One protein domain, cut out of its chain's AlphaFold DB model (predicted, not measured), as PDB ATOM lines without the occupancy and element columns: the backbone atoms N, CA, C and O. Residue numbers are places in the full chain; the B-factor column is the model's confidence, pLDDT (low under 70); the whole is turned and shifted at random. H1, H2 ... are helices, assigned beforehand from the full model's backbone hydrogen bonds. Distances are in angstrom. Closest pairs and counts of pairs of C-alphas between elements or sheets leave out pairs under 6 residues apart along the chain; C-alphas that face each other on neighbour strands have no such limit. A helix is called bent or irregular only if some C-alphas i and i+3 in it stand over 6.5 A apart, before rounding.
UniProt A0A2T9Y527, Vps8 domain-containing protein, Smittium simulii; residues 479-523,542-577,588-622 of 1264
ATOM      1  N   THR A 479       1.200  11.273 -35.404       91.75
ATOM      2  CA  THR A 479      -0.169  10.839 -35.120       91.75
ATOM      3  C   THR A 479      -0.212   9.364 -34.721       91.75
ATOM      4  O   THR A 479       0.678   8.584 -35.062       91.75
ATOM      5  N   TRP A 480      -1.289   8.942 -34.055       91.44
ATOM      6  CA  TRP A 480      -1.514   7.535 -33.703       91.44
ATOM      7  C   TRP A 480      -1.424   6.587 -34.912       91.44
ATOM      8  O   TRP A 480      -0.976   5.453 -34.776       91.44
ATOM      9  N   GLN A 481      -1.793   7.062 -36.107       92.50
ATOM     10  CA  GLN A 481      -1.730   6.283 -37.345       92.50
ATOM     11  C   GLN A 481      -0.283   6.087 -37.817       92.50
ATOM     12  O   GLN A 481       0.102   4.977 -38.170       92.50
ATOM     13  N   GLU A 482       0.535   7.140 -37.765       91.69
ATOM     14  CA  GLU A 482       1.960   7.085 -38.116       91.69
ATOM     15  C   GLU A 482       2.774   6.283 -37.088       91.69
ATOM     16  O   GLU A 482       3.697   5.567 -37.473       91.69
ATOM     17  N   ARG A 483       2.404   6.340 -35.797       92.00
ATOM     18  CA  ARG A 483       2.988   5.487 -34.745       92.00
ATOM     19  C   ARG A 483       2.732   4.001 -35.024       92.00
ATOM     20  O   ARG A 483       3.679   3.221 -35.018       92.00
ATOM     21  N   ILE A 484       1.485   3.626 -35.334       92.31
ATOM     22  CA  ILE A 484       1.114   2.251 -35.725       92.31
ATOM     23  C   ILE A 484       1.896   1.793 -36.957       92.31
ATOM     24  O   ILE A 484       2.472   0.709 -36.937       92.31
ATOM     25  N   LEU A 485       1.925   2.604 -38.020       91.56
ATOM     26  CA  LEU A 485       2.599   2.241 -39.270       91.56
ATOM     27  C   LEU A 485       4.097   2.015 -39.058       91.56
ATOM     28  O   LEU A 485       4.613   0.983 -39.466       91.56
ATOM     29  N   TRP A 486       4.781   2.902 -38.331       91.31
ATOM     30  CA  TRP A 486       6.207   2.719 -38.057       91.31
ATOM     31  C   TRP A 486       6.502   1.516 -37.154       91.31
ATOM     32  O   TRP A 486       7.482   0.814 -37.384       91.31
ATOM     33  N   LEU A 487       5.660   1.238 -36.152       91.06
ATOM     34  CA  LEU A 487       5.796   0.030 -35.330       91.06
ATOM     35  C   LEU A 487       5.562  -1.258 -36.147       91.06
ATOM     36  O   LEU A 487       6.200  -2.270 -35.866       91.06
ATOM     37  N   MET A 488       4.702  -1.218 -37.174       89.12
ATOM     38  CA  MET A 488       4.525  -2.309 -38.143       89.12
ATOM     39  C   MET A 488       5.722  -2.448 -39.097       89.12
ATOM     40  O   MET A 488       6.162  -3.569 -39.339       89.12
ATOM     41  N   ASP A 489       6.278  -1.340 -39.602       86.62
ATOM     42  CA  ASP A 489       7.462  -1.334 -40.480       86.62
ATOM     43  C   ASP A 489       8.726  -1.832 -39.752       86.62
ATOM     44  O   ASP A 489       9.555  -2.534 -40.330       86.62
ATOM     45  N   GLU A 490       8.848  -1.519 -38.458       86.81
ATOM     46  CA  GLU A 490       9.854  -2.076 -37.545       86.81
ATOM     47  C   GLU A 490       9.468  -3.463 -36.987       86.81
ATOM     48  O   GLU A 490      10.253  -4.057 -36.256       86.81
ATOM     49  N   GLY A 491       8.293  -4.008 -37.328       86.69
ATOM     50  CA  GLY A 491       7.829  -5.354 -36.952       86.69
ATOM     51  C   GLY A 491       7.654  -5.612 -35.454       86.69
ATOM     52  O   GLY A 491       7.712  -6.760 -35.012       86.69
ATOM     53  N   ARG A 492       7.404  -4.566 -34.658       91.25
ATOM     54  CA  ARG A 492       7.104  -4.637 -33.216       91.25
ATOM     55  C   ARG A 492       5.627  -5.006 -32.993       91.25
ATOM     56  O   ARG A 492       4.891  -4.306 -32.305       91.25
ATOM     57  N   PHE A 493       5.166  -6.093 -33.621       90.94
ATOM     58  CA  PHE A 493       3.739  -6.422 -33.788       90.94
ATOM     59  C   PHE A 493       2.940  -6.508 -32.481       90.94
ATOM     60  O   PHE A 493       1.791  -6.074 -32.436       90.94
ATOM     61  N   ILE A 494       3.549  -7.045 -31.421       93.00
ATOM     62  CA  ILE A 494       2.931  -7.142 -30.089       93.00
ATOM     63  C   ILE A 494       2.583  -5.735 -29.579       93.00
ATOM     64  O   ILE A 494       1.456  -5.477 -29.168       93.00
ATOM     65  N   GLU A 495       3.530  -4.802 -29.697       92.62
ATOM     66  CA  GLU A 495       3.391  -3.414 -29.250       92.62
ATOM     67  C   GLU A 495       2.394  -2.622 -30.101       92.62
ATOM     68  O   GLU A 495       1.678  -1.769 -29.584       92.62
ATOM     69  N   VAL A 496       2.285  -2.933 -31.400       93.44
ATOM     70  CA  VAL A 496       1.223  -2.380 -32.256       93.44
ATOM     71  C   VAL A 496      -0.152  -2.741 -31.695       93.44
ATOM     72  O   VAL A 496      -1.025  -1.878 -31.613       93.44
ATOM     73  N   ILE A 497      -0.358  -4.006 -31.317       94.69
ATOM     74  CA  ILE A 497      -1.656  -4.512 -30.860       94.69
ATOM     75  C   ILE A 497      -1.983  -4.002 -29.454       94.69
ATOM     76  O   ILE A 497      -3.118  -3.570 -29.234       94.69
ATOM     77  N   THR A 498      -1.021  -3.959 -28.527       93.81
ATOM     78  CA  THR A 498      -1.251  -3.377 -27.194       93.81
ATOM     79  C   THR A 498      -1.507  -1.870 -27.277       93.81
ATOM     80  O   THR A 498      -2.491  -1.401 -26.703       93.81
ATOM     81  N   LEU A 499      -0.740  -1.119 -28.083       92.62
ATOM     82  CA  LEU A 499      -0.990   0.306 -28.336       92.62
ATOM     83  C   LEU A 499      -2.377   0.525 -28.957       92.62
ATOM     84  O   LEU A 499      -3.132   1.362 -28.473       92.62
ATOM     85  N   CYS A 500      -2.765  -0.244 -29.979       93.31
ATOM     86  CA  CYS A 500      -4.107  -0.161 -30.572       93.31
ATOM     87  C   CYS A 500      -5.220  -0.509 -29.574       93.31
ATOM     88  O   CYS A 500      -6.283   0.108 -29.601       93.31
ATOM     89  N   THR A 501      -4.985  -1.467 -28.679       93.81
ATOM     90  CA  THR A 501      -5.952  -1.871 -27.650       93.81
ATOM     91  C   THR A 501      -6.114  -0.786 -26.586       93.81
ATOM     92  O   THR A 501      -7.239  -0.491 -26.182       93.81
ATOM     93  N   GLY A 502      -5.028  -0.116 -26.195       91.44
ATOM     94  CA  GLY A 502      -5.092   1.073 -25.346       91.44
ATOM     95  C   GLY A 502      -5.771   2.263 -26.036       91.44
ATOM     96  O   GLY A 502      -6.656   2.903 -25.466       91.44
ATOM     97  N   LEU A 503      -5.446   2.511 -27.312       91.75
ATOM     98  CA  LEU A 503      -6.088   3.541 -28.141       91.75
ATOM     99  C   LEU A 503      -7.593   3.284 -28.314       91.75
ATOM    100  O   LEU A 503      -8.351   4.238 -28.438       91.75
ATOM    101  N   TYR A 504      -8.042   2.026 -28.298       91.25
ATOM    102  CA  TYR A 504      -9.463   1.678 -28.251       91.25
ATOM    103  C   TYR A 504     -10.061   2.024 -26.876       91.25
ATOM    104  O   TYR A 504     -10.954   2.871 -26.784       91.25
ATOM    105  N   LYS A 505      -9.503   1.443 -25.799       88.38
ATOM    106  CA  LYS A 505      -9.934   1.644 -24.398       88.38
ATOM    107  C   LYS A 505      -9.977   3.126 -23.984       88.38
ATOM    108  O   LYS A 505     -10.796   3.500 -23.151       88.38
ATOM    109  N   GLY A 506      -9.136   3.970 -24.585       86.19
ATOM    110  CA  GLY A 506      -8.958   5.374 -24.207       86.19
ATOM    111  C   GLY A 506      -7.906   5.585 -23.114       86.19
ATOM    112  O   GLY A 506      -7.822   6.684 -22.577       86.19
ATOM    113  N   ASP A 507      -7.114   4.553 -22.816       83.69
ATOM    114  CA  ASP A 507      -5.975   4.579 -21.899       83.69
ATOM    115  C   ASP A 507      -4.814   3.807 -22.538       83.69
ATOM    116  O   ASP A 507      -4.956   2.643 -22.907       83.69
ATOM    117  N   THR A 508      -3.680   4.481 -22.717       82.31
ATOM    118  CA  THR A 508      -2.468   3.944 -23.366       82.31
ATOM    119  C   THR A 508      -1.219   4.076 -22.497       82.31
ATOM    120  O   THR A 508      -0.148   3.651 -22.925       82.31
ATOM    121  N   GLY A 509      -1.311   4.741 -21.338       84.94
ATOM    122  CA  GLY A 509      -0.139   5.198 -20.581       84.94
ATOM    123  C   GLY A 509       0.838   6.103 -21.358       84.94
ATOM    124  O   GLY A 509       1.959   6.297 -20.898       84.94
ATOM    125  N   GLN A 510       0.469   6.629 -22.538       87.69
ATOM    126  CA  GLN A 510       1.356   7.380 -23.444       87.69
ATOM    127  C   GLN A 510       0.623   8.564 -24.117       87.69
ATOM    128  O   GLN A 510      -0.600   8.534 -24.242       87.69
ATOM    129  N   PRO A 511       1.322   9.617 -24.591       88.31
ATOM    130  CA  PRO A 511       0.678  10.735 -25.280       88.31
ATOM    131  C   PRO A 511       0.178  10.346 -26.683       88.31
ATOM    132  O   PRO A 511       0.871   9.675 -27.461       88.31
ATOM    133  N   VAL A 512      -1.029  10.810 -27.027       87.69
ATOM    134  CA  VAL A 512      -1.747  10.442 -28.260       87.69
ATOM    135  C   VAL A 512      -2.093  11.675 -29.100       87.69
ATOM    136  O   VAL A 512      -2.744  12.612 -28.640       87.69
ATOM    137  N   PHE A 513      -1.730  11.641 -30.385       88.56
ATOM    138  CA  PHE A 513      -2.006  12.715 -31.345       88.56
ATOM    139  C   PHE A 513      -2.977  12.268 -32.444       88.56
ATOM    140  O   PHE A 513      -2.739  11.267 -33.117       88.56
ATOM    141  N   GLY A 514      -4.044  13.042 -32.671       85.88
ATOM    142  CA  GLY A 514      -4.998  12.831 -33.773       85.88
ATOM    143  C   GLY A 514      -6.133  11.832 -33.497       85.88
ATOM    144  O   GLY A 514      -6.703  11.298 -34.448       85.88
ATOM    145  N   LEU A 515      -6.440  11.554 -32.227       87.19
ATOM    146  CA  LEU A 515      -7.547  10.694 -31.784       87.19
ATOM    147  C   LEU A 515      -8.354  11.406 -30.675       87.19
ATOM    148  O   LEU A 515      -7.756  12.196 -29.932       87.19
ATOM    149  N   PRO A 516      -9.679  11.187 -30.540       85.81
ATOM    150  CA  PRO A 516     -10.439  11.704 -29.404       85.81
ATOM    151  C   PRO A 516      -9.929  11.139 -28.067       85.81
ATOM    152  O   PRO A 516      -9.653   9.939 -27.998       85.81
ATOM    153  N   PRO A 517      -9.809  11.953 -27.000       84.06
ATOM    154  CA  PRO A 517      -9.512  11.449 -25.661       84.06
ATOM    155  C   PRO A 517     -10.696  10.649 -25.094       84.06
ATOM    156  O   PRO A 517     -11.800  10.681 -25.639       84.06
ATOM    157  N   SER A 518     -10.474   9.966 -23.970       85.38
ATOM    158  CA  SER A 518     -11.550   9.392 -23.153       85.38
ATOM    159  C   SER A 518     -12.525  10.481 -22.690       85.38
ATOM    160  O   SER A 518     -12.091  11.536 -22.216       85.38
ATOM    161  N   SER A 519     -13.835  10.226 -22.797       83.75
ATOM    162  CA  SER A 519     -14.873  11.159 -22.323       83.75
ATOM    163  C   SER A 519     -14.676  11.522 -20.847       83.75
ATOM    164  O   SER A 519     -14.745  12.693 -20.479       83.75
ATOM    165  N   LYS A 520     -14.326  10.529 -20.019       82.81
ATOM    166  CA  LYS A 520     -14.048  10.670 -18.581       82.81
ATOM    167  C   LYS A 520     -12.878  11.618 -18.314       82.81
ATOM    168  O   LYS A 520     -13.010  12.532 -17.502       82.81
ATOM    169  N   SER A 521     -11.760  11.426 -19.021       82.00
ATOM    170  CA  SER A 521     -10.578  12.293 -18.918       82.00
ATOM    171  C   SER A 521     -10.929  13.733 -19.304       82.00
ATOM    172  O   SER A 521     -10.611  14.669 -18.573       82.00
ATOM    173  N   LEU A 522     -11.673  13.908 -20.402       83.31
ATOM    174  CA  LEU A 522     -12.063  15.219 -20.918       83.31
ATOM    175  C   LEU A 522     -13.034  15.959 -19.983       83.31
ATOM    176  O   LEU A 522     -12.846  17.150 -19.753       83.31
ATOM    177  N   ILE A 523     -14.019  15.276 -19.387       80.50
ATOM    178  CA  ILE A 523     -14.942  15.870 -18.398       80.50
ATOM    179  C   ILE A 523     -14.184  16.385 -17.159       80.50
ATOM    180  O   ILE A 523     -14.605  17.364 -16.544       80.50
ATOM    181  N   LEU A 542     -17.749  10.837 -28.134       83.56
ATOM    182  CA  LEU A 542     -16.291  10.828 -28.360       83.56
ATOM    183  C   LEU A 542     -15.689   9.427 -28.208       83.56
ATOM    184  O   LEU A 542     -14.809   9.048 -28.985       83.56
ATOM    185  N   ASP A 543     -16.182   8.646 -27.243       85.62
ATOM    186  CA  ASP A 543     -15.743   7.262 -27.047       85.62
ATOM    187  C   ASP A 543     -16.178   6.382 -28.228       85.62
ATOM    188  O   ASP A 543     -15.345   5.688 -28.809       85.62
ATOM    189  N   THR A 544     -17.432   6.490 -28.684       88.06
ATOM    190  CA  THR A 544     -17.926   5.717 -29.839       88.06
ATOM    191  C   THR A 544     -17.201   6.087 -31.138       88.06
ATOM    192  O   THR A 544     -16.881   5.205 -31.934       88.06
ATOM    193  N   GLN A 545     -16.849   7.364 -31.337       87.62
ATOM    194  CA  GLN A 545     -16.006   7.804 -32.455       87.62
ATOM    195  C   GLN A 545     -14.581   7.237 -32.374       87.62
ATOM    196  O   GLN A 545     -14.040   6.807 -33.395       87.62
ATOM    197  N   ARG A 546     -13.964   7.197 -31.185       89.38
ATOM    198  CA  ARG A 546     -12.641   6.582 -30.983       89.38
ATOM    199  C   ARG A 546     -12.672   5.084 -31.291       89.38
ATOM    200  O   ARG A 546     -11.852   4.607 -32.077       89.38
ATOM    201  N   GLU A 547     -13.638   4.365 -30.727       90.12
ATOM    202  CA  GLU A 547     -13.831   2.930 -30.951       90.12
ATOM    203  C   GLU A 547     -14.078   2.613 -32.435       90.12
ATOM    204  O   GLU A 547     -13.474   1.684 -32.976       90.12
ATOM    205  N   PHE A 548     -14.875   3.431 -33.133       90.19
ATOM    206  CA  PHE A 548     -15.121   3.303 -34.574       90.19
ATOM    207  C   PHE A 548     -13.872   3.563 -35.433       90.19
ATOM    208  O   PHE A 548     -13.667   2.887 -36.440       90.19
ATOM    209  N   LEU A 549     -13.007   4.508 -35.046       90.38
ATOM    210  CA  LEU A 549     -11.773   4.819 -35.779       90.38
ATOM    211  C   LEU A 549     -10.677   3.752 -35.601       90.38
ATOM    212  O   LEU A 549      -9.905   3.507 -36.533       90.38
ATOM    213  N   VAL A 550     -10.584   3.137 -34.416       91.50
ATOM    214  CA  VAL A 550      -9.511   2.191 -34.054       91.50
ATOM    215  C   VAL A 550      -9.925   0.729 -34.265       91.50
ATOM    216  O   VAL A 550      -9.152  -0.062 -34.808       91.50
ATOM    217  N   GLY A 551     -11.150   0.360 -33.887       88.44
ATOM    218  CA  GLY A 551     -11.641  -1.023 -33.849       88.44
ATOM    219  C   GLY A 551     -11.613  -1.803 -35.176       88.44
ATOM    220  O   GLY A 551     -11.361  -3.012 -35.134       88.44
ATOM    221  N   PRO A 552     -11.842  -1.184 -36.354       87.56
ATOM    222  CA  PRO A 552     -11.657  -1.850 -37.646       87.56
ATOM    223  C   PRO A 552     -10.179  -2.104 -37.963       87.56
ATOM    224  O   PRO A 552      -9.824  -3.185 -38.431       87.56
ATOM    225  N   LYS A 553      -9.298  -1.137 -37.656       88.19
ATOM    226  CA  LYS A 553      -7.855  -1.262 -37.903       88.19
ATOM    227  C   LYS A 553      -7.239  -2.358 -37.042       88.19
ATOM    228  O   LYS A 553      -6.480  -3.169 -37.563       88.19
ATOM    229  N   LEU A 554      -7.616  -2.430 -35.764       90.81
ATOM    230  CA  LEU A 554      -7.152  -3.456 -34.825       90.81
ATOM    231  C   LEU A 554      -7.366  -4.878 -35.376       90.81
ATOM    232  O   LEU A 554      -6.412  -5.648 -35.429       90.81
ATOM    233  N   ALA A 555      -8.552  -5.196 -35.907       87.81
ATOM    234  CA  ALA A 555      -8.810  -6.498 -36.535       87.81
ATOM    235  C   ALA A 555      -7.889  -6.778 -37.743       87.81
ATOM    236  O   ALA A 555      -7.318  -7.864 -37.848       87.81
ATOM    237  N   THR A 556      -7.673  -5.790 -38.622       90.31
ATOM    238  CA  THR A 556      -6.760  -5.951 -39.773       90.31
ATOM    239  C   THR A 556      -5.290  -6.091 -39.365       90.31
ATOM    240  O   THR A 556      -4.547  -6.825 -40.011       90.31
ATOM    241  N   LEU A 557      -4.869  -5.437 -38.277       92.31
ATOM    242  CA  LEU A 557      -3.506  -5.521 -37.741       92.31
ATOM    243  C   LEU A 557      -3.238  -6.889 -37.102       92.31
ATOM    244  O   LEU A 557      -2.163  -7.444 -37.310       92.31
ATOM    245  N   ILE A 558      -4.229  -7.457 -36.405       93.31
ATOM    246  CA  ILE A 558      -4.184  -8.818 -35.850       93.31
ATOM    247  C   ILE A 558      -4.015  -9.861 -36.969       93.31
ATOM    248  O   ILE A 558      -3.127 -10.709 -36.901       93.31
ATOM    249  N   GLN A 559      -4.820  -9.786 -38.036       91.06
ATOM    250  CA  GLN A 559      -4.677 -10.700 -39.179       91.06
ATOM    251  C   GLN A 559      -3.333 -10.510 -39.904       91.06
ATOM    252  O   GLN A 559      -2.705 -11.483 -40.318       91.06
ATOM    253  N   ALA A 560      -2.859  -9.267 -40.046       90.56
ATOM    254  CA  ALA A 560      -1.583  -8.977 -40.695       90.56
ATOM    255  C   ALA A 560      -0.371  -9.493 -39.897       90.56
ATOM    256  O   ALA A 560       0.553 -10.041 -40.502       90.56
ATOM    257  N   SER A 561      -0.368  -9.355 -38.566       92.56
ATOM    258  CA  SER A 561       0.741  -9.800 -37.713       92.56
ATOM    259  C   SER A 561       0.857 -11.323 -37.659       92.56
ATOM    260  O   SER A 561       1.947 -11.850 -37.881       92.56
ATOM    261  N   LEU A 562      -0.258 -12.042 -37.473       91.44
ATOM    262  CA  LEU A 562      -0.283 -13.507 -37.527       91.44
ATOM    263  C   LEU A 562       0.182 -14.020 -38.891       91.44
ATOM    264  O   LEU A 562       1.066 -14.870 -38.969       91.44
ATOM    265  N   LYS A 563      -0.343 -13.454 -39.984       90.00
ATOM    266  CA  LYS A 563       0.037 -13.851 -41.346       90.00
ATOM    267  C   LYS A 563       1.510 -13.567 -41.659       90.00
ATOM    268  O   LYS A 563       2.134 -14.336 -42.389       90.00
ATOM    269  N   PHE A 564       2.091 -12.507 -41.091       89.69
ATOM    270  CA  PHE A 564       3.532 -12.255 -41.165       89.69
ATOM    271  C   PHE A 564       4.330 -13.299 -40.368       89.69
ATOM    272  O   PHE A 564       5.286 -13.864 -40.902       89.69
ATOM    273  N   LEU A 565       3.927 -13.587 -39.126       89.12
ATOM    274  CA  LEU A 565       4.636 -14.499 -38.227       89.12
ATOM    275  C   LEU A 565       4.590 -15.952 -38.725       89.12
ATOM    276  O   LEU A 565       5.633 -16.596 -38.819       89.12
ATOM    277  N   PHE A 566       3.426 -16.443 -39.159       88.62
ATOM    278  CA  PHE A 566       3.300 -17.762 -39.790       88.62
ATOM    279  C   PHE A 566       4.050 -17.847 -41.124       88.62
ATOM    280  O   PHE A 566       4.623 -18.888 -41.434       88.62
ATOM    281  N   SER A 567       4.131 -16.755 -41.897       87.25
ATOM    282  CA  SER A 567       4.991 -16.727 -43.086       87.25
ATOM    283  C   SER A 567       6.481 -16.775 -42.734       87.25
ATOM    284  O   SER A 567       7.244 -17.344 -43.506       87.25
ATOM    285  N   ALA A 568       6.906 -16.211 -41.599       85.25
ATOM    286  CA  ALA A 568       8.277 -16.349 -41.109       85.25
ATOM    287  C   ALA A 568       8.554 -17.759 -40.551       85.25
ATOM    288  O   ALA A 568       9.657 -18.268 -40.729       85.25
ATOM    289  N   LYS A 569       7.556 -18.425 -39.949       83.50
ATOM    290  CA  LYS A 569       7.651 -19.833 -39.525       83.50
ATOM    291  C   LYS A 569       7.779 -20.785 -40.723       83.50
ATOM    292  O   LYS A 569       8.632 -21.667 -40.697       83.50
ATOM    293  N   TYR A 570       7.024 -20.566 -41.805       82.75
ATOM    294  CA  TYR A 570       7.241 -21.285 -43.070       82.75
ATOM    295  C   TYR A 570       8.643 -21.034 -43.646       82.75
ATOM    296  O   TYR A 570       9.302 -21.989 -44.055       82.75
ATOM    297  N   ASP A 571       9.120 -19.779 -43.647       81.19
ATOM    298  CA  ASP A 571      10.484 -19.455 -44.087       81.19
ATOM    299  C   ASP A 571      11.529 -20.249 -43.258       81.19
ATOM    300  O   ASP A 571      12.409 -20.884 -43.838       81.19
ATOM    301  N   GLU A 572      11.407 -20.277 -41.922       80.06
ATOM    302  CA  GLU A 572      12.289 -21.021 -40.999       80.06
ATOM    303  C   GLU A 572      12.312 -22.530 -41.294       80.06
ATOM    304  O   GLU A 572      13.383 -23.114 -41.472       80.06
ATOM    305  N   ILE A 573      11.136 -23.157 -41.397       78.50
ATOM    306  CA  ILE A 573      11.011 -24.595 -41.676       78.50
ATOM    307  C   ILE A 573      11.633 -24.924 -43.040       78.50
ATOM    308  O   ILE A 573      12.384 -25.894 -43.144       78.50
ATOM    309  N   SER A 574      11.404 -24.082 -44.058       76.94
ATOM    310  CA  SER A 574      11.964 -24.278 -45.401       76.94
ATOM    311  C   SER A 574      13.498 -24.250 -45.413       76.94
ATOM    312  O   SER A 574      14.121 -25.081 -46.078       76.94
ATOM    313  N   ILE A 575      14.111 -23.361 -44.620       73.25
ATOM    314  CA  ILE A 575      15.567 -23.257 -44.469       73.25
ATOM    315  C   ILE A 575      16.114 -24.510 -43.781       73.25
ATOM    316  O   ILE A 575      17.076 -25.095 -44.273       73.25
ATOM    317  N   ASN A 576      15.486 -24.964 -42.693       68.75
ATOM    318  CA  ASN A 576      15.933 -26.147 -41.953       68.75
ATOM    319  C   ASN A 576      15.831 -27.437 -42.785       68.75
ATOM    320  O   ASN A 576      16.735 -28.266 -42.732       68.75
ATOM    321  N   THR A 577      14.795 -27.584 -43.619       63.81
ATOM    322  CA  THR A 577      14.678 -28.728 -44.543       63.81
ATOM    323  C   THR A 577      15.643 -28.678 -45.733       63.81
ATOM    324  O   THR A 577      15.891 -29.709 -46.352       63.81
ATOM    325  N   THR A 588      15.529 -14.689 -44.882       70.25
ATOM    326  CA  THR A 588      14.434 -13.916 -45.475       70.25
ATOM    327  C   THR A 588      14.292 -12.592 -44.729       70.25
ATOM    328  O   THR A 588      14.571 -12.496 -43.529       70.25
ATOM    329  N   LYS A 589      13.840 -11.540 -45.428       77.88
ATOM    330  CA  LYS A 589      13.695 -10.207 -44.816       77.88
ATOM    331  C   LYS A 589      12.821 -10.234 -43.553       77.88
ATOM    332  O   LYS A 589      13.029  -9.403 -42.680       77.88
ATOM    333  N   ARG A 590      11.890 -11.195 -43.444       81.50
ATOM    334  CA  ARG A 590      11.034 -11.408 -42.267       81.50
ATOM    335  C   ARG A 590      11.838 -11.915 -41.069       81.50
ATOM    336  O   ARG A 590      11.806 -11.290 -40.016       81.50
ATOM    337  N   LEU A 591      12.604 -12.994 -41.250       80.06
ATOM    338  CA  LEU A 591      13.439 -13.593 -40.203       80.06
ATOM    339  C   LEU A 591      14.525 -12.628 -39.711       80.06
ATOM    340  O   LEU A 591      14.726 -12.480 -38.509       80.06
ATOM    341  N   ALA A 592      15.185 -11.915 -40.628       79.94
ATOM    342  CA  ALA A 592      16.174 -10.896 -40.273       79.94
ATOM    343  C   ALA A 592      15.573  -9.754 -39.426       79.94
ATOM    344  O   ALA A 592      16.231  -9.240 -38.523       79.94
ATOM    345  N   LEU A 593      14.321  -9.376 -39.700       83.50
ATOM    346  CA  LEU A 593      13.603  -8.316 -38.994       83.50
ATOM    347  C   LEU A 593      13.114  -8.789 -37.614       83.50
ATOM    348  O   LEU A 593      13.375  -8.110 -36.624       83.50
ATOM    349  N   LEU A 594      12.524  -9.984 -37.507       83.69
ATOM    350  CA  LEU A 594      12.160 -10.570 -36.208       83.69
ATOM    351  C   LEU A 594      13.388 -10.732 -35.297       83.69
ATOM    352  O   LEU A 594      13.331 -10.348 -34.132       83.69
ATOM    353  N   ASN A 595      14.523 -11.191 -35.833       81.88
ATOM    354  CA  ASN A 595      15.768 -11.322 -35.069       81.88
ATOM    355  C   ASN A 595      16.356  -9.967 -34.624       81.88
ATOM    356  O   ASN A 595      16.943  -9.896 -33.544       81.88
ATOM    357  N   LYS A 596      16.172  -8.889 -35.407       84.94
ATOM    358  CA  LYS A 596      16.546  -7.511 -35.026       84.94
ATOM    359  C   LYS A 596      15.749  -7.031 -33.806       84.94
ATOM    360  O   LYS A 596      16.330  -6.418 -32.913       84.94
ATOM    361  N   VAL A 597      14.440  -7.295 -33.780       84.12
ATOM    362  CA  VAL A 597      13.525  -6.847 -32.714       84.12
ATOM    363  C   VAL A 597      13.654  -7.726 -31.471       84.12
ATOM    364  O   VAL A 597      13.996  -7.242 -30.394       84.12
ATOM    365  N   TYR A 598      13.413  -9.026 -31.630       83.50
ATOM    366  CA  TYR A 598      13.204  -9.976 -30.537       83.50
ATOM    367  C   TYR A 598      14.477 -10.720 -30.108       83.50
ATOM    368  O   TYR A 598      14.392 -11.643 -29.308       83.50
ATOM    369  N   ARG A 599      15.657 -10.328 -30.616       73.38
ATOM    370  CA  ARG A 599      16.990 -10.762 -30.144       73.38
ATOM    371  C   ARG A 599      17.085 -12.270 -29.852       73.38
ATOM    372  O   ARG A 599      17.282 -12.687 -28.713       73.38
ATOM    373  N   THR A 600      16.969 -13.088 -30.899       61.94
ATOM    374  CA  THR A 600      17.107 -14.563 -30.859       61.94
ATOM    375  C   THR A 600      16.086 -15.330 -29.998       61.94
ATOM    376  O   THR A 600      16.290 -16.505 -29.713       61.94
ATOM    377  N   VAL A 601      14.957 -14.716 -29.628       69.69
ATOM    378  CA  VAL A 601      13.801 -15.433 -29.060       69.69
ATOM    379  C   VAL A 601      13.096 -16.268 -30.145       69.69
ATOM    380  O   VAL A 601      12.898 -15.797 -31.265       69.69
ATOM    381  N   ASN A 602      12.706 -17.504 -29.811       84.19
ATOM    382  CA  ASN A 602      12.036 -18.438 -30.726       84.19
ATOM    383  C   ASN A 602      10.714 -17.880 -31.290       84.19
ATOM    384  O   ASN A 602       9.938 -17.234 -30.584       84.19
ATOM    385  N   ILE A 603      10.382 -18.229 -32.540       84.25
ATOM    386  CA  ILE A 603       9.119 -17.807 -33.178       84.25
ATOM    387  C   ILE A 603       7.892 -18.266 -32.369       84.25
ATOM    388  O   ILE A 603       6.916 -17.525 -32.272       84.25
ATOM    389  N   SER A 604       7.953 -19.436 -31.728       86.12
ATOM    390  CA  SER A 604       6.860 -19.983 -30.912       86.12
ATOM    391  C   SER A 604       6.601 -19.177 -29.624       86.12
ATOM    392  O   SER A 604       5.449 -19.001 -29.237       86.12
ATOM    393  N   THR A 605       7.629 -18.599 -28.991       88.69
ATOM    394  CA  THR A 605       7.439 -17.694 -27.839       88.69
ATOM    395  C   THR A 605       7.026 -16.285 -28.270       88.69
ATOM    396  O   THR A 605       6.209 -15.669 -27.590       88.69
ATOM    397  N   ILE A 606       7.476 -15.802 -29.438       90.19
ATOM    398  CA  ILE A 606       6.922 -14.580 -30.057       90.19
ATOM    399  C   ILE A 606       5.423 -14.769 -30.354       90.19
ATOM    400  O   ILE A 606       4.633 -13.861 -30.099       90.19
ATOM    401  N   LEU A 607       5.016 -15.950 -30.839       92.00
ATOM    402  CA  LEU A 607       3.614 -16.301 -31.074       92.00
ATOM    403  C   LEU A 607       2.802 -16.290 -29.774       92.00
ATOM    404  O   LEU A 607       1.741 -15.678 -29.760       92.00
ATOM    405  N   ALA A 608       3.297 -16.887 -28.686       92.56
ATOM    406  CA  ALA A 608       2.609 -16.874 -27.391       92.56
ATOM    407  C   ALA A 608       2.336 -15.440 -26.890       92.56
ATOM    408  O   ALA A 608       1.199 -15.091 -26.569       92.56
ATOM    409  N   SER A 609       3.350 -14.566 -26.902       93.31
ATOM    410  CA  SER A 609       3.184 -13.159 -26.504       93.31
ATOM    411  C   SER A 609       2.302 -12.353 -27.469       93.31
ATOM    412  O   SER A 609       1.615 -11.424 -27.044       93.31
ATOM    413  N   LEU A 610       2.286 -12.703 -28.760       94.44
ATOM    414  CA  LEU A 610       1.389 -12.098 -29.748       94.44
ATOM    415  C   LEU A 610      -0.066 -12.533 -29.528       94.44
ATOM    416  O   LEU A 610      -0.958 -11.687 -29.556       94.44
ATOM    417  N   LEU A 611      -0.311 -13.820 -29.271       95.50
ATOM    418  CA  LEU A 611      -1.644 -14.366 -29.008       95.50
ATOM    419  C   LEU A 611      -2.242 -13.821 -27.709       95.50
ATOM    420  O   LEU A 611      -3.412 -13.450 -27.716       95.50
ATOM    421  N   LEU A 612      -1.443 -13.646 -26.652       95.75
ATOM    422  CA  LEU A 612      -1.871 -12.963 -25.426       95.75
ATOM    423  C   LEU A 612      -2.428 -11.555 -25.721       95.75
ATOM    424  O   LEU A 612      -3.567 -11.248 -25.368       95.75
ATOM    425  N   ALA A 613      -1.674 -10.728 -26.456       95.31
ATOM    426  CA  ALA A 613      -2.117  -9.387 -26.851       95.31
ATOM    427  C   ALA A 613      -3.357  -9.412 -27.773       95.31
ATOM    428  O   ALA A 613      -4.185  -8.502 -27.730       95.31
ATOM    429  N   ILE A 614      -3.512 -10.455 -28.597       96.00
ATOM    430  CA  ILE A 614      -4.691 -10.661 -29.452       96.00
ATOM    431  C   ILE A 614      -5.925 -11.040 -28.622       96.00
ATOM    432  O   ILE A 614      -7.006 -10.509 -28.880       96.00
ATOM    433  N   ILE A 615      -5.789 -11.912 -27.619       95.62
ATOM    434  CA  ILE A 615      -6.887 -12.290 -26.717       95.62
ATOM    435  C   ILE A 615      -7.339 -11.062 -25.916       95.62
ATOM    436  O   ILE A 615      -8.529 -10.744 -25.923       95.62
ATOM    437  N   GLU A 616      -6.409 -10.294 -25.336       94.00
ATOM    438  CA  GLU A 616      -6.723  -9.025 -24.663       94.00
ATOM    439  C   GLU A 616      -7.451  -8.029 -25.580       94.00
ATOM    440  O   GLU A 616      -8.432  -7.404 -25.164       94.00
ATOM    441  N   ALA A 617      -7.011  -7.893 -26.835       94.06
ATOM    442  CA  ALA A 617      -7.656  -7.048 -27.838       94.06
ATOM    443  C   ALA A 617      -9.086  -7.516 -28.173       94.06
ATOM    444  O   ALA A 617     -10.003  -6.694 -28.299       94.06
ATOM    445  N   CYS A 618      -9.307  -8.827 -28.297       94.00
ATOM    446  CA  CYS A 618     -10.621  -9.397 -28.605       94.00
ATOM    447  C   CYS A 618     -11.587  -9.293 -27.415       94.00
ATOM    448  O   CYS A 618     -12.756  -8.964 -27.615       94.00
ATOM    449  N   VAL A 619     -11.101  -9.485 -26.183       93.56
ATOM    450  CA  VAL A 619     -11.867  -9.247 -24.947       93.56
ATOM    451  C   VAL A 619     -12.228  -7.762 -24.821       93.56
ATOM    452  O   VAL A 619     -13.399  -7.429 -24.640       93.56
ATOM    453  N   ALA A 620     -11.262  -6.854 -25.004       90.38
ATOM    454  CA  ALA A 620     -11.480  -5.408 -24.905       90.38
ATOM    455  C   ALA A 620     -12.487  -4.870 -25.937       90.38
ATOM    456  O   ALA A 620     -13.281  -3.986 -25.619       90.38
ATOM    457  N   THR A 621     -12.481  -5.417 -27.156       90.12
ATOM    458  CA  THR A 621     -13.435  -5.059 -28.223       90.12
ATOM    459  C   THR A 621     -14.723  -5.890 -28.215       90.12
ATOM    460  O   THR A 621     -15.595  -5.658 -29.052       90.12
ATOM    461  N   LYS A 622     -14.865  -6.852 -27.288       90.19
ATOM    462  CA  LYS A 622     -15.977  -7.821 -27.198       90.19
ATOM    463  C   LYS A 622     -16.186  -8.667 -28.469       90.19
ATOM    464  O   LYS A 622     -17.289  -9.137 -28.732       90.19
TER     465      LYS A 622
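This is residues 479 to 523, 542 to 577 and 588 to 622 of the 1264 residues of the protein "Vps8 domain-containing protein" of Smittium simulii (UniProt A0A2T9Y527). What shape do these atoms make? They make a rod of mostly aligned helices: H2, H4b and H6 form an up-and-down bundle, each running against the one before it, and H1 packs on H2 as a hairpin. The long bent helix H4 runs along most of the rod, H5 packs crosswise on H4b, and small H3 lies near H4a. What is it made of? The printed part has 116 residues with six named helices, H1 to H6 in order, and no named strand: all helix. It is only just compact, close to loose, with a radius of gyration of the C-alphas of 15.6 A and spans of 59 by 26 by 19 A.

Where do the first helices lie? H1 is residues 480 to 489, 14.3 A, with C-alpha 480 at (-1.514, 7.535, -33.703); H2 is 493 to 505, 18.4 A; H3 is 519 to 523, 6.1 A. What follows? H4, residues 542 to 577, was assigned as one helix by its hydrogen bonds but is bent, C-alphas 549 and 552 being 6.9 A apart: H4a is 542 to 549, 10.6 A, and H4b 552 to 577, 38.3 A. H5 is 589 to 598, 14.3 A, and H6 is 603 to 620, 25.4 A, with C-alpha 620 at (-11.480, -5.408, -24.905).

What does H2 touch? Among others it touches H1, opposite ways at a shallow tilt of 16 degrees, the closest C-alphas being Ile 484 and Val 496, 5.8 A, and H6, the same way at 9 degrees, closest at Ile 494 and Leu 610, 5.2 A. How does H4b stand? It touches H2 with residues 554 to 561 alone, closest C-alphas Phe 493 and Ser 561, 6.0 A. Are the backbones whole? Every O i to N i+4 pair in the helices and arms is within hydrogen-bond range.

Where is it cut? C-alphas 523 and 542 are 11.2 A apart across one cut, and 577 and 588 are 14.8 A apart across the other. Which link is long, and where is confidence low? The link H2 to H3 is long, 13 residues; pLDDT is under 70 at residues 576 to 577 and 600 to 601.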